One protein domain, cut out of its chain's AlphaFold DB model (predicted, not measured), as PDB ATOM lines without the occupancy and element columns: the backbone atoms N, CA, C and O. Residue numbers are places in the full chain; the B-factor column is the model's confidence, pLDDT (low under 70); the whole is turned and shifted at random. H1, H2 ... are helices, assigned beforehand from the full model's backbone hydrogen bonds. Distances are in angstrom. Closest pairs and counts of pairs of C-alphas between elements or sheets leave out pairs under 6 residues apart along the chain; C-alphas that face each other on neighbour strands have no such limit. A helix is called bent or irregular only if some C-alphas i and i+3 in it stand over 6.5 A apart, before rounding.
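AT A GLANCE: This is residues 2 to 157 of the 338 residues of an uncharacterized protein of Aphanomyces astaci (UniProt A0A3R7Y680). A long up-and-down bundle of H2, H3, H5a and H6, each running against the one before it, has the small helix H4 near one end, on H6. H5 bends, its second arm H5b running on beside H2, and residues 2 to 7 stick out. The 156 printed residues hold six named helices, H1 to H6, and no named strand: all helix. The whole is only just loose, close to compact, with a radius of gyration of the C-alphas of 18.2 A and spans of 56 by 34 by 30 A.

IN THESE COORDINATES: H1, residues 2 to 5, begins at C-alpha 2 (134.900, 146.318, 58.624). H2 is residues 21 to 38, 25.9 A; H3 is 44 to 65, 32.0 A; H4 is 78 to 86, 13.3 A. H5, residues 93 to 121, was assigned as one helix by its hydrogen bonds but is bent: C-alphas 109 and 112 are 6.6 A apart. Its arms are H5a, 93 to 109, 24.4 A, and H5b, 112 to 121, 14.5 A. H6, 133 to 157, 36.7 A, ends at C-alpha 157 (113.021, 124.926, 45.935).

HOW THE PARTS SIT: H2 and H3 form a hairpin, closest at C-alphas Cys 37 and Phe 46, 6.4 A. H3 touches H6 through residues 135 to 145 of H6 alone, closest at C-alphas Val 65 and Val 142, 6.2 A. H5a and H6 touch, opposite ways at a shallow tilt of 19 degrees, closest at C-alphas Ile 101 and Ala 143, 4.4 A. H4 only just touches H6, with 3 pairs of C-alphas within 8 A, closest at Ala 85 and Asn 156, 7.1 A. H1 and H3 are apart. Every O i to N i+4 pair is within hydrogen-bond range in H2, H3, H4, H5a and H6, and 5 of 6 in H5b; H1 is too short for one.

THE WHOLE: The C-alphas farthest apart, Leu 40 and Ile 157, are 57.0 A apart. The printed part has no cut; the links H1 to H2, H3 to H4 and H5 to H6 are long. Residues 2 to 8 and 74 to 79 have pLDDT under 70.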
ATOM      1  N   VAL A   2     135.026 146.403  57.136       25.28
ATOM      2  CA  VAL A   2     134.900 146.318  58.624       25.28
ATOM      3  C   VAL A   2     133.529 145.777  59.073       25.28
ATOM      4  O   VAL A   2     133.447 145.056  60.061       25.28
ATOM      5  N   ASN A   3     132.474 146.015  58.286       28.69
ATOM      6  CA  ASN A   3     131.161 145.397  58.508       28.69
ATOM      7  C   ASN A   3     131.083 143.932  58.039       28.69
ATOM      8  O   ASN A   3     130.233 143.206  58.533       28.69
ATOM      9  N   ASP A   4     131.981 143.475  57.155       30.44
ATOM     10  CA  ASP A   4     131.996 142.075  56.686       30.44
ATOM     11  C   ASP A   4     132.700 141.147  57.680       30.44
ATOM     12  O   ASP A   4     132.330 139.988  57.819       30.44
ATOM     13  N   VAL A   5     133.685 141.662  58.426       32.12
ATOM     14  CA  VAL A   5     134.421 140.884  59.442       32.12
ATOM     15  C   VAL A   5     133.644 140.793  60.769       32.12
ATOM     16  O   VAL A   5     133.915 139.919  61.584       32.12
ATOM     17  N   MET A   6     132.628 141.643  60.969       37.22
ATOM     18  CA  MET A   6     131.687 141.569  62.100       37.22
ATOM     19  C   MET A   6     130.408 140.769  61.777       37.22
ATOM     20  O   MET A   6     129.583 140.568  62.667       37.22
ATOM     21  N   ALA A   7     130.221 140.329  60.524       48.12
ATOM     22  CA  ALA A   7     128.973 139.720  60.059       48.12
ATOM     23  C   ALA A   7     128.903 138.194  60.256       48.12
ATOM     24  O   ALA A   7     127.823 137.673  60.527       48.12
ATOM     25  N   SER A   8     130.023 137.466  60.172       57.25
ATOM     26  CA  SER A   8     130.020 136.015  60.404       57.25
ATOM     27  C   SER A   8     130.288 135.704  61.875       57.25
ATOM     28  O   SER A   8     131.413 135.830  62.363       57.25
ATOM     29  N   GLU A   9     129.249 135.299  62.595       77.75
ATOM     30  CA  GLU A   9     129.376 134.815  63.967       77.75
ATOM     31  C   GLU A   9     130.270 133.563  64.002       77.75
ATOM     32  O   GLU A   9     130.104 132.644  63.203       77.75
ATOM     33  N   ILE A  10     131.258 133.539  64.902       90.44
ATOM     34  CA  ILE A  10     132.217 132.432  64.995       90.44
ATOM     35  C   ILE A  10     131.486 131.183  65.493       90.44
ATOM     36  O   ILE A  10     130.869 131.211  66.561       90.44
ATOM     37  N   VAL A  11     131.603 130.084  64.749       91.75
ATOM     38  CA  VAL A  11     131.015 128.782  65.089       91.75
ATOM     39  C   VAL A  11     132.038 127.937  65.843       91.75
ATOM     40  O   VAL A  11     133.131 127.676  65.341       91.75
ATOM     41  N   ASP A  12     131.673 127.492  67.040       90.56
ATOM     42  CA  ASP A  12     132.399 126.475  67.788       90.56
ATOM     43  C   ASP A  12     132.021 125.084  67.261       90.56
ATOM     44  O   ASP A  12     130.849 124.704  67.255       90.56
ATOM     45  N   ARG A  13     133.026 124.336  66.796       90.81
ATOM     46  CA  ARG A  13     132.899 122.966  66.269       90.81
ATOM     47  C   ARG A  13     133.595 121.926  67.153       90.81
ATOM     48  O   ARG A  13     133.735 120.783  66.737       90.81
ATOM     49  N   ASN A  14     134.072 122.315  68.338       84.25
ATOM     50  CA  ASN A  14     134.788 121.408  69.238       84.25
ATOM     51  C   ASN A  14     133.842 120.461  69.999       84.25
ATOM     52  O   ASN A  14     134.294 119.464  70.559       84.25
ATOM     53  N   GLY A  15     132.547 120.794  70.058       80.69
ATOM     54  CA  GLY A  15     131.499 119.959  70.645       80.69
ATOM     55  C   GLY A  15     130.942 118.908  69.679       80.69
ATOM     56  O   GLY A  15     131.387 118.778  68.544       80.69
ATOM     57  N   ALA A  16     129.926 118.166  70.134       83.38
ATOM     58  CA  ALA A  16     129.239 117.168  69.308       83.38
ATOM     59  C   ALA A  16     128.477 117.792  68.124       83.38
ATOM     60  O   ALA A  16     128.358 117.165  67.076       83.38
ATOM     61  N   LEU A  17     127.974 119.017  68.296       92.00
ATOM     62  CA  LEU A  17     127.243 119.773  67.284       92.00
ATOM     63  C   LEU A  17     127.809 121.193  67.175       92.00
ATOM     64  O   LEU A  17     128.263 121.746  68.182       92.00
ATOM     65  N   PRO A  18     127.781 121.802  65.976       94.12
ATOM     66  CA  PRO A  18     128.266 123.158  65.782       94.12
ATOM     67  C   PRO A  18     127.301 124.181  66.392       94.12
ATOM     68  O   PRO A  18     126.115 124.190  66.060       94.12
ATOM     69  N   VAL A  19     127.817 125.074  67.238       96.38
ATOM     70  CA  VAL A  19     127.052 126.151  67.898       96.38
ATOM     71  C   VAL A  19     127.752 127.494  67.721       96.38
ATOM     72  O   VAL A  19     128.958 127.548  67.500       96.38
ATOM     73  N   PHE A  20     127.039 128.609  67.848       96.44
ATOM     74  CA  PHE A  20     127.687 129.916  67.890       96.44
ATOM     75  C   PHE A  20     128.516 130.052  69.170       96.44
ATOM     76  O   PHE A  20     128.000 129.937  70.277       96.44
ATOM     77  N   SER A  21     129.808 130.350  69.034       95.19
ATOM     78  CA  SER A  21     130.737 130.511  70.166       95.19
ATOM     79  C   SER A  21     130.311 131.609  71.150       95.19
ATOM     80  O   SER A  21     130.710 131.600  72.317       95.19
ATOM     81  N   SER A  22     129.478 132.554  70.708       95.38
ATOM     82  CA  SER A  22     128.885 133.589  71.548       95.38
ATOM     83  C   SER A  22     128.016 133.004  72.670       95.38
ATOM     84  O   SER A  22     128.069 133.547  73.775       95.38
ATOM     85  N   SER A  23     127.321 131.873  72.477       95.81
ATOM     86  CA  SER A  23     126.562 131.209  73.554       95.81
ATOM     87  C   SER A  23     127.491 130.600  74.606       95.81
ATOM     88  O   SER A  23     127.296 130.810  75.803       95.81
ATOM     89  N   VAL A  24     128.549 129.911  74.169       94.56
ATOM     90  CA  VAL A  24     129.560 129.304  75.049       94.56
ATOM     91  C   VAL A  24     130.223 130.381  75.907       94.56
ATOM     92  O   VAL A  24     130.300 130.263  77.134       94.56
ATOM     93  N   ASN A  25     130.634 131.481  75.271       94.31
ATOM     94  CA  ASN A  25     131.209 132.632  75.955       94.31
ATOM     95  C   ASN A  25     130.212 133.259  76.941       94.31
ATOM     96  O   ASN A  25     130.577 133.509  78.089       94.31
ATOM     97  N   MET A  26     128.953 133.465  76.539       96.19
ATOM     98  CA  MET A  26     127.900 134.015  77.400       96.19
ATOM     99  C   MET A  26     127.733 133.191  78.684       96.19
ATOM    100  O   MET A  26     127.812 133.747  79.781       96.19
ATOM    101  N   PHE A  27     127.579 131.867  78.581       96.62
ATOM    102  CA  PHE A  27     127.440 131.019  79.769       96.62
ATOM    103  C   PHE A  27     128.708 130.985  80.625       96.62
ATOM    104  O   PHE A  27     128.609 130.952  81.855       96.62
ATOM    105  N   ALA A  28     129.900 131.040  80.023       95.38
ATOM    106  CA  ALA A  28     131.146 131.158  80.776       95.38
ATOM    107  C   ALA A  28     131.196 132.468  81.585       95.38
ATOM    108  O   ALA A  28     131.534 132.451  82.774       95.38
ATOM    109  N   TYR A  29     130.800 133.594  80.980       96.25
ATOM    110  CA  TYR A  29     130.699 134.882  81.667       96.25
ATOM    111  C   TYR A  29     129.676 134.849  82.804       96.25
ATOM    112  O   TYR A  29     130.015 135.260  83.915       96.25
ATOM    113  N   ILE A  30     128.476 134.308  82.570       97.19
ATOM    114  CA  ILE A  30     127.435 134.171  83.600       97.19
ATOM    115  C   ILE A  30     127.956 133.340  84.781       97.19
ATOM    116  O   ILE A  30     127.933 133.807  85.922       97.19
ATOM    117  N   ARG A  31     128.522 132.149  84.535       96.00
ATOM    118  CA  ARG A  31     129.058 131.280  85.603       96.00
ATOM    119  C   ARG A  31     130.181 131.955  86.393       96.00
ATOM    120  O   ARG A  31     130.246 131.816  87.616       96.00
ATOM    121  N   ASN A  32     131.063 132.698  85.727       96.50
ATOM    122  CA  ASN A  32     132.119 133.456  86.399       96.50
ATOM    123  C   ASN A  32     131.554 134.613  87.234       96.50
ATOM    124  O   ASN A  32     132.036 134.861  88.340       96.50
ATOM    125  N   SER A  33     130.509 135.287  86.756       97.19
ATOM    126  CA  SER A  33     129.805 136.325  87.514       97.19
ATOM    127  C   SER A  33     129.101 135.760  88.748       97.19
ATOM    128  O   SER A  33     129.259 136.333  89.823       97.19
ATOM    129  N   VAL A  34     128.458 134.589  88.647       97.31
ATOM    130  CA  VAL A  34     127.919 133.860  89.809       97.31
ATOM    131  C   VAL A  34     129.024 133.578  90.831       97.31
ATOM    132  O   VAL A  34     128.875 133.899  92.009       97.31
ATOM    133  N   LYS A  35     130.168 133.021  90.405       96.94
ATOM    134  CA  LYS A  35     131.299 132.726  91.306       96.94
ATOM    135  C   LYS A  35     131.813 133.974  92.029       96.94
ATOM    136  O   LYS A  35     132.024 133.918  93.235       96.94
ATOM    137  N   ARG A  36     131.999 135.086  91.309       97.62
ATOM    138  CA  ARG A  36     132.490 136.347  91.886       97.62
ATOM    139  C   ARG A  36     131.482 136.983  92.840       97.62
ATOM    140  O   ARG A  36     131.871 137.397  93.923       97.62
ATOM    141  N   CYS A  37     130.209 137.044  92.455       97.75
ATOM    142  CA  CYS A  37     129.165 137.654  93.278       97.75
ATOM    143  C   CYS A  37     128.963 136.868  94.577       97.75
ATOM    144  O   CYS A  37     128.994 137.451  95.655       97.75
ATOM    145  N   THR A  38     128.901 135.537  94.483       97.12
ATOM    146  CA  THR A  38     128.654 134.656  95.640       97.12
ATOM    147  C   THR A  38     129.815 134.592  96.634       97.12
ATOM    148  O   THR A  38     129.626 134.129  97.753       97.12
ATOM    149  N   ALA A  39     130.999 135.097  96.269       97.25
ATOM    150  CA  ALA A  39     132.098 135.322  97.208       97.25
ATOM    151  C   ALA A  39     131.908 136.584  98.078       97.25
ATOM    152  O   ALA A  39     132.584 136.727  99.091       97.25
ATOM    153  N   LEU A  40     131.017 137.497  97.676       97.31
ATOM    154  CA  LEU A  40     130.760 138.776  98.344       97.31
ATOM    155  C   LEU A  40     129.388 138.804  99.025       97.31
ATOM    156  O   LEU A  40     129.255 139.317 100.131       97.31
ATOM    157  N   THR A  41     128.358 138.290  98.354       97.25
ATOM    158  CA  THR A  41     126.971 138.315  98.823       97.25
ATOM    159  C   THR A  41     126.144 137.232  98.139       97.25
ATOM    160  O   THR A  41     126.385 136.875  96.987       97.25
ATOM    161  N   VAL A  42     125.150 136.718  98.859       97.81
ATOM    162  CA  VAL A  42     124.177 135.732  98.359       97.81
ATOM    163  C   VAL A  42     122.728 136.211  98.494       97.81
ATOM    164  O   VAL A  42     121.812 135.481  98.131       97.81
ATOM    165  N   GLY A  43     122.516 137.425  99.016       97.75
ATOM    166  CA  GLY A  43     121.191 138.016  99.235       97.75
ATOM    167  C   GLY A  43     120.694 138.830  98.034       97.75
ATOM    168  O   GLY A  43     120.962 138.481  96.886       97.75
ATOM    169  N   GLN A  44     120.022 139.956  98.302       97.75
ATOM    170  CA  GLN A  44     119.361 140.798  97.291       97.75
ATOM    171  C   GLN A  44     120.241 141.121  96.074       97.75
ATOM    172  O   GLN A  44     119.810 140.958  94.944       97.75
ATOM    173  N   THR A  45     121.503 141.505  96.277       97.81
ATOM    174  CA  THR A  45     122.406 141.835  95.161       97.81
ATOM    175  C   THR A  45     122.647 140.652  94.217       97.81
ATOM    176  O   THR A  45     122.791 140.849  93.012       97.81
ATOM    177  N   PHE A  46     122.704 139.421  94.738       98.44
ATOM    178  CA  PHE A  46     122.847 138.237  93.891       98.44
ATOM    179  C   PHE A  46     121.529 137.898  93.183       98.44
ATOM    180  O   PHE A  46     121.554 137.500  92.019       98.44
ATOM    181  N   PHE A  47     120.392 138.125  93.846       98.19
ATOM    182  CA  PHE A  47     119.074 138.032  93.223       98.19
ATOM    183  C   PHE A  47     118.921 139.017  92.051       98.19
ATOM    184  O   PHE A  47     118.556 138.605  90.952       98.19
ATOM    185  N   ASP A  48     119.287 140.286  92.241       98.00
ATOM    186  CA  ASP A  48     119.239 141.313  91.193       98.00
ATOM    187  C   ASP A  48     120.149 140.945  90.009       98.00
ATOM    188  O   ASP A  48     119.755 141.051  88.849       98.00
ATOM    189  N   LEU A  49     121.352 140.427  90.290       97.75
ATOM    190  CA  LEU A  49     122.267 139.948  89.251       97.75
ATOM    191  C   LEU A  49     121.677 138.774  88.449       97.75
ATOM    192  O   LEU A  49     121.896 138.681  87.242       97.75
ATOM    193  N   GLN A  50     120.926 137.882  89.094       96.62
ATOM    194  CA  GLN A  50     120.225 136.803  88.401       96.62
ATOM    195  C   GLN A  50     119.127 137.338  87.467       96.62
ATOM    196  O   GLN A  50     118.954 136.803  86.372       96.62
ATOM    197  N   LEU A  51     118.417 138.410  87.831       97.38
ATOM    198  CA  LEU A  51     117.457 139.053  86.924       97.38
ATOM    199  C   LEU A  51     118.148 139.630  85.679       97.38
ATOM    200  O   LEU A  51     117.645 139.468  84.567       97.38
ATOM    201  N   GLU A  52     119.338 140.213  85.839       97.44
ATOM    202  CA  GLU A  52     120.153 140.672  84.708       97.44
ATOM    203  C   GLU A  52     120.596 139.518  83.794       97.44
ATOM    204  O   GLU A  52     120.636 139.673  82.571       97.44
ATOM    205  N   PHE A  53     120.868 138.326  84.340       97.12
ATOM    206  CA  PHE A  53     121.137 137.147  83.509       97.12
ATOM    207  C   PHE A  53     119.924 136.763  82.659       97.12
ATOM    208  O   PHE A  53     120.095 136.505  81.468       97.12
ATOM    209  N   LYS A  54     118.708 136.792  83.224       97.75
ATOM    210  CA  LYS A  54     117.464 136.553  82.464       97.75
ATOM    211  C   LYS A  54     117.309 137.553  81.321       97.75
ATOM    212  O   LYS A  54     117.046 137.160  80.185       97.75
ATOM    213  N   TYR A  55     117.556 138.834  81.592       96.88
ATOM    214  CA  TYR A  55     117.523 139.875  80.566       96.88
ATOM    215  C   TYR A  55     118.545 139.620  79.444       96.88
ATOM    216  O   TYR A  55     118.191 139.646  78.263       96.88
ATOM    217  N   CYS A  56     119.792 139.285  79.794       96.62
ATOM    218  CA  CYS A  56     120.837 138.951  78.822       96.62
ATOM    219  C   CYS A  56     120.472 137.734  77.956       96.62
ATOM    220  O   CYS A  56     120.700 137.749  76.746       96.62
ATOM    221  N   LEU A  57     119.882 136.697  78.560       98.06
ATOM    222  CA  LEU A  57     119.404 135.509  77.850       98.06
ATOM    223  C   LEU A  57     118.300 135.866  76.849       98.06
ATOM    224  O   LEU A  57     118.352 135.409  75.709       98.06
ATOM    225  N   GLY A  58     117.353 136.726  77.230       97.38
ATOM    226  CA  GLY A  58     116.310 137.213  76.324       97.38
ATOM    227  C   GLY A  58     116.872 138.015  75.144       97.38
ATOM    228  O   GLY A  58     116.478 137.804  73.998       97.38
ATOM    229  N   LEU A  59     117.850 138.896  75.389       96.94
ATOM    230  CA  LEU A  59     118.538 139.625  74.316       96.94
ATOM    231  C   LEU A  59     119.270 138.683  73.354       96.94
ATOM    232  O   LEU A  59     119.250 138.901  72.140       96.94
ATOM    233  N   TYR A  60     119.901 137.632  73.877       97.94
ATOM    234  CA  TYR A  60     120.592 136.651  73.049       97.94
ATOM    235  C   TYR A  60     119.615 135.816  72.209       97.94
ATOM    236  O   TYR A  60     119.848 135.635  71.015       97.94
ATOM    237  N   ALA A  61     118.478 135.396  72.773       97.94
ATOM    238  CA  ALA A  61     117.417 134.746  72.005       97.94
ATOM    239  C   ALA A  61     116.909 135.643  70.858       97.94
ATOM    240  O   ALA A  61     116.837 135.197  69.715       97.94
ATOM    241  N   ASN A  62     116.671 136.935  71.117       95.62
ATOM    242  CA  ASN A  62     116.279 137.896  70.075       95.62
ATOM    243  C   ASN A  62     117.342 138.050  68.976       95.62
ATOM    244  O   ASN A  62     117.005 138.191  67.801       95.62
ATOM    245  N   ARG A  63     118.632 137.988  69.329       95.38
ATOM    246  CA  ARG A  63     119.732 137.993  68.353       95.38
ATOM    247  C   ARG A  63     119.698 136.757  67.451       95.38
ATOM    248  O   ARG A  63     119.959 136.890  66.259       95.38
ATOM    249  N   LEU A  64     119.363 135.584  67.989       96.19
ATOM    250  CA  LEU A  64     119.171 134.372  67.185       96.19
ATOM    251  C   LEU A  64     117.952 134.501  66.263       96.19
ATOM    252  O   LEU A  64     118.045 134.175  65.083       96.19
ATOM    253  N   VAL A  65     116.837 135.038  66.765       95.50
ATOM    254  CA  VAL A  65     115.631 135.301  65.960       95.50
ATOM    255  C   VAL A  65     115.914 136.282  64.822       95.50
ATOM    256  O   VAL A  65     115.426 136.083  63.715       95.50
ATOM    257  N   ALA A  66     116.753 137.296  65.043       93.31
ATOM    258  CA  ALA A  66     117.136 138.263  64.014       93.31
ATOM    259  C   ALA A  66     117.919 137.651  62.832       93.31
ATOM    260  O   ALA A  66     118.069 138.307  61.803       93.31
ATOM    261  N   LYS A  67     118.409 136.407  62.957       92.56
ATOM    262  CA  LYS A  67     119.001 135.640  61.848       92.56
ATOM    263  C   LYS A  67     117.957 134.957  60.963       92.56
ATOM    264  O   LYS A  67     118.290 134.463  59.888       92.56
ATOM    265  N   LEU A  68     116.708 134.888  61.415       93.00
ATOM    266  CA  LEU A  68     115.620 134.255  60.684       93.00
ATOM    267  C   LEU A  68     114.972 135.248  59.707       93.00
ATOM    268  O   LEU A  68     114.980 136.459  59.946       93.00
ATOM    269  N   PRO A  69     114.363 134.766  58.611       89.94
ATOM    270  CA  PRO A  69     113.576 135.622  57.733       89.94
ATOM    271  C   PRO A  69     112.418 136.293  58.490       89.94
ATOM    272  O   PRO A  69     111.645 135.624  59.174       89.94
ATOM    273  N   GLY A  70     112.239 137.605  58.310       83.62
ATOM    274  CA  GLY A  70     111.260 138.394  59.079       83.62
ATOM    275  C   GLY A  70     109.789 137.979  58.919       83.62
ATOM    276  O   GLY A  70     108.958 138.314  59.753       83.62
ATOM    277  N   PHE A  71     109.434 137.206  57.887       82.00
ATOM    278  CA  PHE A  71     108.070 136.676  57.743       82.00
ATOM    279  C   PHE A  71     107.761 135.518  58.713       82.00
ATOM    280  O   PHE A  71     106.599 135.150  58.861       82.00
ATOM    281  N   ILE A  72     108.778 134.933  59.357       78.00
ATOM    282  CA  ILE A  72     108.617 133.834  60.324       78.00
ATOM    283  C   ILE A  72     108.174 134.362  61.690       78.00
ATOM    284  O   ILE A  72     107.444 133.671  62.397       78.00
ATOM    285  N   THR A  73     108.582 135.581  62.046       70.38
ATOM    286  CA  THR A  73     108.223 136.225  63.316       70.38
ATOM    287  C   THR A  73     106.830 136.857  63.275       70.38
ATOM    288  O   THR A  73     106.134 136.833  64.284       70.38
ATOM    289  N   ASP A  74     106.382 137.323  62.101       66.94
ATOM    290  CA  ASP A  74     105.082 137.984  61.896       66.94
ATOM    291  C   ASP A  74     104.143 137.150  61.000       66.94
ATOM    292  O   ASP A  74     103.715 137.561  59.916       66.94
ATOM    293  N   SER A  75     103.800 135.936  61.437       59.41
ATOM    294  CA  SER A  75     103.092 134.945  60.605       59.41
ATOM    295  C   SER A  75     101.622 135.261  60.276       59.41
ATOM    296  O   SER A  75     100.991 134.478  59.572       59.41
ATOM    297  N   ASN A  76     101.054 136.372  60.766       58.50
ATOM    298  CA  ASN A  76      99.606 136.630  60.727       58.50
ATOM    299  C   ASN A  76      99.184 137.803  59.821       58.50
ATOM    300  O   ASN A  76      98.138 138.409  60.055       58.50
ATOM    301  N   THR A  77      99.958 138.139  58.781       57.97
ATOM    302  CA  THR A  77      99.561 139.198  57.835       57.97
ATOM    303  C   THR A  77      99.602 138.732  56.367       57.97
ATOM    304  O   THR A  77     100.478 137.969  55.971       57.97
ATOM    305  N   PRO A  78      98.681 139.195  55.497       60.16
ATOM    306  CA  PRO A  78      98.702 138.865  54.067       60.16
ATOM    307  C   PRO A  78     100.053 139.096  53.347       60.16
ATOM    308  O   PRO A  78     100.451 138.229  52.564       60.16
ATOM    309  N   PRO A  79     100.797 140.204  53.582       62.31
ATOM    310  CA  PRO A  79     102.102 140.401  52.947       62.31
ATOM    311  C   PRO A  79     103.163 139.385  53.401       62.31
ATOM    312  O   PRO A  79     104.052 139.067  52.607       62.31
ATOM    313  N   THR A  80     103.064 138.819  54.611       70.62
ATOM    314  CA  THR A  80     104.034 137.819  55.090       70.62
ATOM    315  C   THR A  80     103.836 136.449  54.437       70.62
ATOM    316  O   THR A  80     104.828 135.794  54.118       70.62
ATOM    317  N   HIS A  81     102.606 136.066  54.069       73.62
ATOM    318  CA  HIS A  81     102.356 134.854  53.271       73.62
ATOM    319  C   HIS A  81     102.947 134.931  51.856       73.62
ATOM    320  O   HIS A  81     103.548 133.970  51.375       73.62
ATOM    321  N   ALA A  82     102.808 136.076  51.182       79.88
ATOM    322  CA  ALA A  82     103.355 136.261  49.837       79.88
ATOM    323  C   ALA A  82     104.894 136.255  49.831       79.88
ATOM    324  O   ALA A  82     105.506 135.721  48.902       79.88
ATOM    325  N   ALA A  83     105.516 136.825  50.869       82.75
ATOM    326  CA  ALA A  83     106.961 136.766  51.064       82.75
ATOM    327  C   ALA A  83     107.433 135.325  51.320       82.75
ATOM    328  O   ALA A  83     108.357 134.863  50.654       82.75
ATOM    329  N   ALA A  84     106.748 134.594  52.206       84.62
ATOM    330  CA  ALA A  84     107.057 133.201  52.517       84.62
ATOM    331  C   ALA A  84     106.970 132.285  51.282       84.62
ATOM    332  O   ALA A  84     107.861 131.470  51.062       84.62
ATOM    333  N   ALA A  85     105.953 132.456  50.429       83.75
ATOM    334  CA  ALA A  85     105.772 131.639  49.224       83.75
ATOM    335  C   ALA A  85     106.891 131.821  48.179       83.75
ATOM    336  O   ALA A  85     107.207 130.907  47.418       83.75
ATOM    337  N   LYS A  86     107.504 133.009  48.123       85.75
ATOM    338  CA  LYS A  86     108.578 133.328  47.166       85.75
ATOM    339  C   LYS A  86     109.976 133.138  47.738       85.75
ATOM    340  O   LYS A  86     110.944 133.144  46.984       85.75
ATOM    341  N   TRP A  87     110.096 132.993  49.051       93.06
ATOM    342  CA  TRP A  87     111.391 132.850  49.694       93.06
ATOM    343  C   TRP A  87     112.037 131.508  49.340       93.06
ATOM    344  O   TRP A  87     111.361 130.495  49.172       93.06
ATOM    345  N   ARG A  88     113.355 131.514  49.180       89.44
ATOM    346  CA  ARG A  88     114.191 130.346  48.894       89.44
ATOM    347  C   ARG A  88     115.437 130.465  49.764       89.44
ATOM    348  O   ARG A  88     115.844 131.589  50.069       89.44
ATOM    349  N   LEU A  89     116.024 129.333  50.145       91.94
ATOM    350  CA  LEU A  89     117.300 129.339  50.861       91.94
ATOM    351  C   LEU A  89     118.373 129.981  49.979       91.94
ATOM    352  O   LEU A  89     118.515 129.631  48.806       91.94
ATOM    353  N   ALA A  90     119.109 130.930  50.550       90.38
ATOM    354  CA  ALA A  90     120.348 131.420  49.967       90.38
ATOM    355  C   ALA A  90     121.456 130.358  50.088       90.38
ATOM    356  O   ALA A  90     121.296 129.355  50.784       90.38
ATOM    357  N   ASP A  91     122.585 130.594  49.417       88.12
ATOM    358  CA  ASP A  91     123.748 129.705  49.486       88.12
ATOM    359  C   ASP A  91     124.157 129.444  50.946       88.12
ATOM    360  O   ASP A  91     124.379 130.386  51.712       88.12
ATOM    361  N   LYS A  92     124.210 128.161  51.325       89.62
ATOM    362  CA  LYS A  92     124.536 127.656  52.671       89.62
ATOM    363  C   LYS A  92     123.664 128.179  53.813       89.62
ATOM    364  O   LYS A  92     124.040 128.074  54.983       89.62
ATOM    365  N   GLN A  93     122.497 128.747  53.522       93.19
ATOM    366  CA  GLN A  93     121.629 129.293  54.563       93.19
ATOM    367  C   GLN A  93     121.082 128.198  55.494       93.19
ATOM    368  O   GLN A  93     120.830 128.452  56.671       93.19
ATOM    369  N   GLU A  94     120.938 126.967  55.006       94.81
ATOM    370  CA  GLU A  94     120.603 125.797  55.817       94.81
ATOM    371  C   GLU A  94     121.639 125.522  56.916       94.81
ATOM    372  O   GLU A  94     121.252 125.142  58.022       94.81
ATOM    373  N   GLU A  95     122.931 125.756  56.650       95.38
ATOM    374  CA  GLU A  95     123.999 125.580  57.639       95.38
ATOM    375  C   GLU A  95     123.852 126.612  58.761       95.38
ATOM    376  O   GLU A  95     123.905 126.263  59.943       95.38
ATOM    377  N   GLU A  96     123.601 127.879  58.408       94.88
ATOM    378  CA  GLU A  96     123.386 128.940  59.396       94.88
ATOM    379  C   GLU A  96     122.149 128.668  60.260       94.88
ATOM    380  O   GLU A  96     122.193 128.832  61.483       94.88
ATOM    381  N   LEU A  97     121.063 128.183  59.654       97.06
ATOM    382  CA  LEU A  97     119.858 127.787  60.382       97.06
ATOM    383  C   LEU A  97     120.120 126.593  61.316       97.06
ATOM    384  O   LEU A  97     119.580 126.570  62.423       97.06
ATOM    385  N   CYS A  98     120.984 125.647  60.933       98.00
ATOM    386  CA  CYS A  98     121.430 124.580  61.834       98.00
ATOM    387  C   CYS A  98     122.206 125.135  63.033       98.00
ATOM    388  O   CYS A  98     121.953 124.717  64.161       98.00
ATOM    389  N   PHE A  99     123.094 126.116  62.831       97.50
ATOM    390  CA  PHE A  99     123.788 126.768  63.947       97.50
ATOM    391  C   PHE A  99     122.804 127.449  64.899       97.50
ATOM    392  O   PHE A  99     122.982 127.348  66.112       97.50
ATOM    393  N   VAL A 100     121.748 128.094  64.388       98.00
ATOM    394  CA  VAL A 100     120.688 128.680  65.227       98.00
ATOM    395  C   VAL A 100     119.984 127.604  66.057       98.00
ATOM    396  O   VAL A 100     119.874 127.772  67.272       98.00
ATOM    397  N   ILE A 101     119.559 126.497  65.435       98.50
ATOM    398  CA  ILE A 101     118.881 125.383  66.121       98.50
ATOM    399  C   ILE A 101     119.769 124.807  67.224       98.50
ATOM    400  O   ILE A 101     119.352 124.763  68.378       98.50
ATOM    401  N   ASN A 102     121.007 124.436  66.895       98.31
ATOM    402  CA  ASN A 102     121.933 123.826  67.847       98.31
ATOM    403  C   ASN A 102     122.307 124.787  68.979       98.31
ATOM    404  O   ASN A 102     122.475 124.378  70.123       98.31
ATOM    405  N   THR A 103     122.457 126.080  68.676       98.38
ATOM    406  CA  THR A 103     122.760 127.094  69.695       98.38
ATOM    407  C   THR A 103     121.590 127.266  70.652       98.38
ATOM    408  O   THR A 103     121.802 127.385  71.855       98.38
ATOM    409  N   ALA A 104     120.365 127.274  70.130       98.50
ATOM    410  CA  ALA A 104     119.165 127.360  70.942       98.50
ATOM    411  C   ALA A 104     118.968 126.092  71.797       98.50
ATOM    412  O   ALA A 104     118.709 126.215  72.991       98.50
ATOM    413  N   GLU A 105     119.190 124.899  71.234       97.69
ATOM    414  CA  GLU A 105     119.220 123.624  71.973       97.69
ATOM    415  C   GLU A 105     120.263 123.665  73.098       97.69
ATOM    416  O   GLU A 105     119.925 123.451  74.257       97.69
ATOM    417  N   TYR A 106     121.501 124.065  72.794       97.69
ATOM    418  CA  TYR A 106     122.559 124.216  73.795       97.69
ATOM    419  C   TYR A 106     122.174 125.178  74.926       97.69
ATOM    420  O   TYR A 106     122.441 124.896  76.098       97.69
ATOM    421  N   CYS A 107     121.552 126.316  74.602       98.38
ATOM    422  CA  CYS A 107     121.066 127.251  75.609       98.38
ATOM    423  C   CYS A 107     119.987 126.614  76.491       98.38
ATOM    424  O   CYS A 107     120.112 126.672  77.714       98.38
ATOM    425  N   ALA A 108     118.977 125.980  75.888       98.31
ATOM    426  CA  ALA A 108     117.900 125.299  76.603       98.31
ATOM    427  C   ALA A 108     118.434 124.193  77.531       98.31
ATOM    428  O   ALA A 108     118.053 124.148  78.696       98.31
ATOM    429  N   ASP A 109     119.391 123.387  77.067       97.31
ATOM    430  CA  ASP A 109     120.001 122.302  77.849       97.31
ATOM    431  C   ASP A 109     120.919 122.812  78.971       97.31
ATOM    432  O   ASP A 109     121.095 122.163  80.007       97.31
ATOM    433  N   THR A 110     121.525 123.989  78.794       97.62
ATOM    434  CA  THR A 110     122.451 124.566  79.779       97.62
ATOM    435  C   THR A 110     121.724 125.286  80.918       97.62
ATOM    436  O   THR A 110     122.237 125.338  82.043       97.62
ATOM    437  N   LEU A 111     120.542 125.846  80.651       98.38
ATOM    438  CA  LEU A 111     119.780 126.653  81.607       98.38
ATOM    439  C   LEU A 111     119.375 125.907  82.892       98.38
ATOM    440  O   LEU A 111     119.585 126.491  83.955       98.38
ATOM    441  N   PRO A 112     118.906 124.643  82.867       98.25
ATOM    442  CA  PRO A 112     118.600 123.891  84.087       98.25
ATOM    443  C   PRO A 112     119.800 123.785  85.034       98.25
ATOM    444  O   PRO A 112     119.698 124.076  86.222       98.25
ATOM    445  N   SER A 113     120.985 123.470  84.497       97.44
ATOM    446  CA  SER A 113     122.210 123.401  85.304       97.44
ATOM    447  C   SER A 113     122.591 124.763  85.890       97.44
ATOM    448  O   SER A 113     123.111 124.835  87.006       97.44
ATOM    449  N   LEU A 114     122.357 125.853  85.154       97.75
ATOM    450  CA  LEU A 114     122.575 127.202  85.666       97.75
ATOM    451  C   LEU A 114     121.583 127.542  86.790       97.75
ATOM    452  O   LEU A 114     122.007 128.078  87.814       97.75
ATOM    453  N   GLU A 115     120.303 127.212  86.617       98.12
ATOM    454  CA  GLU A 115     119.249 127.394  87.621       98.12
ATOM    455  C   GLU A 115     119.619 126.703  88.938       98.12
ATOM    456  O   GLU A 115     119.625 127.348  89.990       98.12
ATOM    457  N   ASP A 116     120.029 125.434  88.869       97.94
ATOM    458  CA  ASP A 116     120.451 124.646  90.030       97.94
ATOM    459  C   ASP A 116     121.643 125.281  90.755       97.94
ATOM    460  O   ASP A 116     121.652 125.400  91.983       97.94
ATOM    461  N   VAL A 117     122.648 125.746  90.004       97.25
ATOM    462  CA  VAL A 117     123.830 126.414  90.573       97.25
ATOM    463  C   VAL A 117     123.445 127.693  91.317       97.25
ATOM    464  O   VAL A 117     124.052 128.009  92.344       97.25
ATOM    465  N   ILE A 118     122.463 128.439  90.813       97.94
ATOM    466  CA  ILE A 118     122.002 129.682  91.432       97.94
ATOM    467  C   ILE A 118     121.160 129.379  92.670       97.94
ATOM    468  O   ILE A 118     121.452 129.928  93.733       97.94
ATOM    469  N   ARG A 119     120.199 128.448  92.576       98.12
ATOM    470  CA  ARG A 119     119.377 128.002  93.713       98.12
ATOM    471  C   ARG A 119     120.214 127.464  94.867       98.12
ATOM    472  O   ARG A 119     119.908 127.752  96.018       98.12
ATOM    473  N   LEU A 120     121.284 126.724  94.571       97.44
ATOM    474  CA  LEU A 120     122.179 126.169  95.587       97.44
ATOM    475  C   LEU A 120     122.939 127.252  96.374       97.44
ATOM    476  O   LEU A 120     123.343 127.016  97.511       97.44
ATOM    477  N   LYS A 121     123.192 128.411  95.757       97.31
ATOM    478  CA  LYS A 121     124.057 129.458  96.318       97.31
ATOM    479  C   LYS A 121     123.298 130.634  96.920       97.31
ATOM    480  O   LYS A 121     123.849 131.283  97.803       97.31
ATOM    481  N   ILE A 122     122.114 130.951  96.405       98.31
ATOM    482  CA  ILE A 122     121.338 132.119  96.828       98.31
ATOM    483  C   ILE A 122     120.762 131.933  98.238       98.31
ATOM    484  O   ILE A 122     120.528 130.808  98.681       98.31
ATOM    485  N   ASP A 123     120.537 133.036  98.951       98.12
ATOM    486  CA  ASP A 123     119.835 133.025 100.234       98.12
ATOM    487  C   ASP A 123     118.448 132.370 100.091       98.12
ATOM    488  O   ASP A 123     117.730 132.606  99.114       98.12
ATOM    489  N   LYS A 124     118.064 131.564 101.091       96.88
ATOM    490  CA  LYS A 124     116.799 130.813 101.127       96.88
ATOM    491  C   LYS A 124     115.573 131.696 100.913       96.88
ATOM    492  O   LYS A 124     114.581 131.212 100.385       96.88
ATOM    493  N   ALA A 125     115.642 132.972 101.299       97.38
ATOM    494  CA  ALA A 125     114.556 133.927 101.088       97.38
ATOM    495  C   ALA A 125     114.209 134.151  99.602       97.38
ATOM    496  O   ALA A 125     113.098 134.584  99.305       97.38
ATOM    497  N   PHE A 126     115.129 133.854  98.676       97.31
ATOM    498  CA  PHE A 126     114.951 134.072  97.236       97.31
ATOM    499  C   PHE A 126     114.888 132.782  96.409       97.31
ATOM    500  O   PHE A 126     114.603 132.855  95.216       97.31
ATOM    501  N   THR A 127     115.164 131.609  96.992       96.75
ATOM    502  CA  THR A 127     115.293 130.343  96.244       96.75
ATOM    503  C   THR A 127     114.059 130.024  95.396       96.75
ATOM    504  O   THR A 127     114.210 129.672  94.225       96.75
ATOM    505  N   ASP A 128     112.859 130.212  95.948       96.00
ATOM    506  CA  ASP A 128     111.591 129.908  95.268       96.00
ATOM    507  C   ASP A 128     111.288 130.862  94.101       96.00
ATOM    508  O   ASP A 128     110.502 130.534  93.217       96.00
ATOM    509  N   ALA A 129     111.926 132.037  94.065       96.12
ATOM    510  CA  ALA A 129     111.783 133.003  92.979       96.12
ATOM    511  C   ALA A 129     112.721 132.715  91.790       96.12
ATOM    512  O   ALA A 129     112.623 133.371  90.749       96.12
ATOM    513  N   ILE A 130     113.651 131.763  91.927       97.62
ATOM    514  CA  ILE A 130     114.574 131.397  90.853       97.62
ATOM    515  C   ILE A 130     113.890 130.399  89.921       97.62
ATOM    516  O   ILE A 130     113.782 129.223  90.253       97.62
ATOM    517  N   GLU A 131     113.476 130.867  88.745       95.88
ATOM    518  CA  GLU A 131     112.968 130.056  87.630       95.88
ATOM    519  C   GLU A 131     113.537 130.559  86.294       95.88
ATOM    520  O   GLU A 131     113.612 131.772  86.064       95.88
ATOM    521  N   LEU A 132     113.923 129.633  85.417       97.81
ATOM    522  CA  LEU A 132     114.406 129.869  84.051       97.81
ATOM    523  C   LEU A 132     113.570 129.128  82.992       97.81
ATOM    524  O   LEU A 132     113.954 129.077  81.826       97.81
ATOM    525  N   SER A 133     112.419 128.561  83.373       97.75
ATOM    526  CA  SER A 133     111.519 127.818  82.475       97.75
ATOM    527  C   SER A 133     111.091 128.636  81.254       97.75
ATOM    528  O   SER A 133     111.168 128.149  80.135       97.75
ATOM    529  N   LYS A 134     110.735 129.911  81.445       98.00
ATOM    530  CA  LYS A 134     110.365 130.821  80.345       98.00
ATOM    531  C   LYS A 134     111.514 131.056  79.371       98.00
ATOM    532  O   LYS A 134     111.299 131.133  78.163       98.00
ATOM    533  N   GLU A 135     112.734 131.192  79.881       98.12
ATOM    534  CA  GLU A 135     113.922 131.346  79.049       98.12
ATOM    535  C   GLU A 135     114.217 130.053  78.275       98.12
ATOM    536  O   GLU A 135     114.539 130.127  77.091       98.12
ATOM    537  N   ILE A 136     114.043 128.880  78.900       98.69
ATOM    538  CA  ILE A 136     114.148 127.567  78.239       98.69
ATOM    539  C   ILE A 136     113.132 127.461  77.093       98.69
ATOM    540  O   ILE A 136     113.524 127.188  75.956       98.69
ATOM    541  N   ASP A 137     111.857 127.753  77.365       98.44
ATOM    542  CA  ASP A 137     110.782 127.735  76.364       98.44
ATOM    543  C   ASP A 137     111.085 128.690  75.203       98.44
ATOM    544  O   ASP A 137     110.955 128.319  74.037       98.44
ATOM    545  N   THR A 138     111.600 129.886  75.507       98.31
ATOM    546  CA  THR A 138     112.007 130.866  74.490       98.31
ATOM    547  C   THR A 138     113.047 130.277  73.534       98.31
ATOM    548  O   THR A 138     112.930 130.443  72.321       98.31
ATOM    549  N   TYR A 139     114.062 129.564  74.034       98.69
ATOM    550  CA  TYR A 139     115.051 128.928  73.159       98.69
ATOM    551  C   TYR A 139     114.464 127.759  72.354       98.69
ATOM    552  O   TYR A 139     114.799 127.611  71.176       98.69
ATOM    553  N   HIS A 140     113.544 126.972  72.917       98.19
ATOM    554  CA  HIS A 140     112.815 125.968  72.137       98.19
ATOM    555  C   HIS A 140     111.998 126.600  70.998       98.19
ATOM    556  O   HIS A 140     112.007 126.077  69.878       98.19
ATOM    557  N   ASP A 141     111.372 127.753  71.235       97.56
ATOM    558  CA  ASP A 141     110.645 128.505  70.211       97.56
ATOM    559  C   ASP A 141     111.574 129.023  69.103       97.56
ATOM    560  O   ASP A 141     111.240 128.909  67.918       97.56
ATOM    561  N   VAL A 142     112.772 129.516  69.451       97.88
ATOM    562  CA  VAL A 142     113.798 129.904  68.462       97.88
ATOM    563  C   VAL A 142     114.182 128.715  67.578       97.88
ATOM    564  O   VAL A 142     114.185 128.836  66.348       97.88
ATOM    565  N   ALA A 143     114.464 127.553  68.175       98.06
ATOM    566  CA  ALA A 143     114.805 126.344  67.425       98.06
ATOM    567  C   ALA A 143     113.650 125.902  66.507       98.06
ATOM    568  O   ALA A 143     113.862 125.557  65.341       98.06
ATOM    569  N   ALA A 144     112.408 125.966  66.994       97.06
ATOM    570  CA  ALA A 144     111.221 125.639  66.211       97.06
ATOM    571  C   ALA A 144     110.999 126.609  65.038       97.06
ATOM    572  O   ALA A 144     110.614 126.176  63.947       97.06
ATOM    573  N   ALA A 145     111.250 127.906  65.231       96.56
ATOM    574  CA  ALA A 145     111.165 128.918  64.184       96.56
ATOM    575  C   ALA A 145     112.232 128.700  63.098       96.56
ATOM    576  O   ALA A 145     111.903 128.685  61.909       96.56
ATOM    577  N   ALA A 146     113.480 128.432  63.486       97.38
ATOM    578  CA  ALA A 146     114.555 128.094  62.556       97.38
ATOM    579  C   ALA A 146     114.252 126.809  61.762       97.38
ATOM    580  O   ALA A 146     114.414 126.777  60.542       97.38
ATOM    581  N   MET A 147     113.704 125.780  62.418       97.56
ATOM    582  CA  MET A 147     113.269 124.543  61.758       97.56
ATOM    583  C   MET A 147     112.189 124.796  60.695       97.56
ATOM    584  O   MET A 147     112.255 124.241  59.597       97.56
ATOM    585  N   LYS A 148     111.207 125.663  60.983       95.81
ATOM    586  CA  LYS A 148     110.193 126.070  59.990       95.81
ATOM    587  C   LYS A 148     110.834 126.727  58.764       95.81
ATOM    588  O   LYS A 148     110.371 126.477  57.654       95.81
ATOM    589  N   CYS A 149     111.899 127.514  58.945       96.12
ATOM    590  CA  CYS A 149     112.642 128.119  57.836       96.12
ATOM    591  C   CYS A 149     113.275 127.050  56.942       96.12
ATOM    592  O   CYS A 149     113.116 127.104  55.730       96.12
ATOM    593  N   ILE A 150     113.955 126.056  57.524       97.00
ATOM    594  CA  ILE A 150     114.587 124.975  56.750       97.00
ATOM    595  C   ILE A 150     113.535 124.222  55.928       97.00
ATOM    596  O   ILE A 150     113.701 124.052  54.721       97.00
ATOM    597  N   VAL A 151     112.428 123.821  56.564       97.12
ATOM    598  CA  VAL A 151     111.339 123.079  55.904       97.12
ATOM    599  C   VAL A 151     110.751 123.878  54.742       97.12
ATOM    600  O   VAL A 151     110.725 123.376  53.621       97.12
ATOM    601  N   LEU A 152     110.339 125.126  54.993       95.81
ATOM    602  CA  LEU A 152     109.756 125.995  53.969       95.81
ATOM    603  C   LEU A 152     110.739 126.252  52.823       95.81
ATOM    604  O   LEU A 152     110.360 126.247  51.658       95.81
ATOM    605  N   GLY A 153     112.006 126.487  53.155       95.38
ATOM    606  CA  GLY A 153     113.039 126.840  52.195       95.38
ATOM    607  C   GLY A 153     113.312 125.722  51.198       95.38
ATOM    608  O   GLY A 153     113.335 125.972  49.994       95.38
ATOM    609  N   ILE A 154     113.446 124.489  51.695       96.12
ATOM    610  CA  ILE A 154     113.637 123.298  50.860       96.12
ATOM    611  C   ILE A 154     112.367 122.991  50.065       96.12
ATOM    612  O   ILE A 154     112.447 122.726  48.870       96.12
ATOM    613  N   GLU A 155     111.191 123.067  50.692       95.25
ATOM    614  CA  GLU A 155     109.908 122.832  50.022       95.25
ATOM    615  C   GLU A 155     109.731 123.747  48.805       95.25
ATOM    616  O   GLU A 155     109.371 123.302  47.716       95.25
ATOM    617  N   ASN A 156     110.029 125.026  48.989       95.25
ATOM    618  CA  ASN A 156     109.903 126.048  47.972       95.25
ATOM    619  C   ASN A 156     110.872 125.833  46.786       95.25
ATOM    620  O   ASN A 156     110.532 126.137  45.640       95.25
ATOM    621  N   ILE A 157     112.066 125.269  47.012       94.69
ATOM    622  CA  ILE A 157     113.021 124.926  45.935       94.69
ATOM    623  C   ILE A 157     112.440 123.878  44.959       94.69
ATOM    624  O   ILE A 157     112.839 123.831  43.789       94.69
TER     625      ILE A 157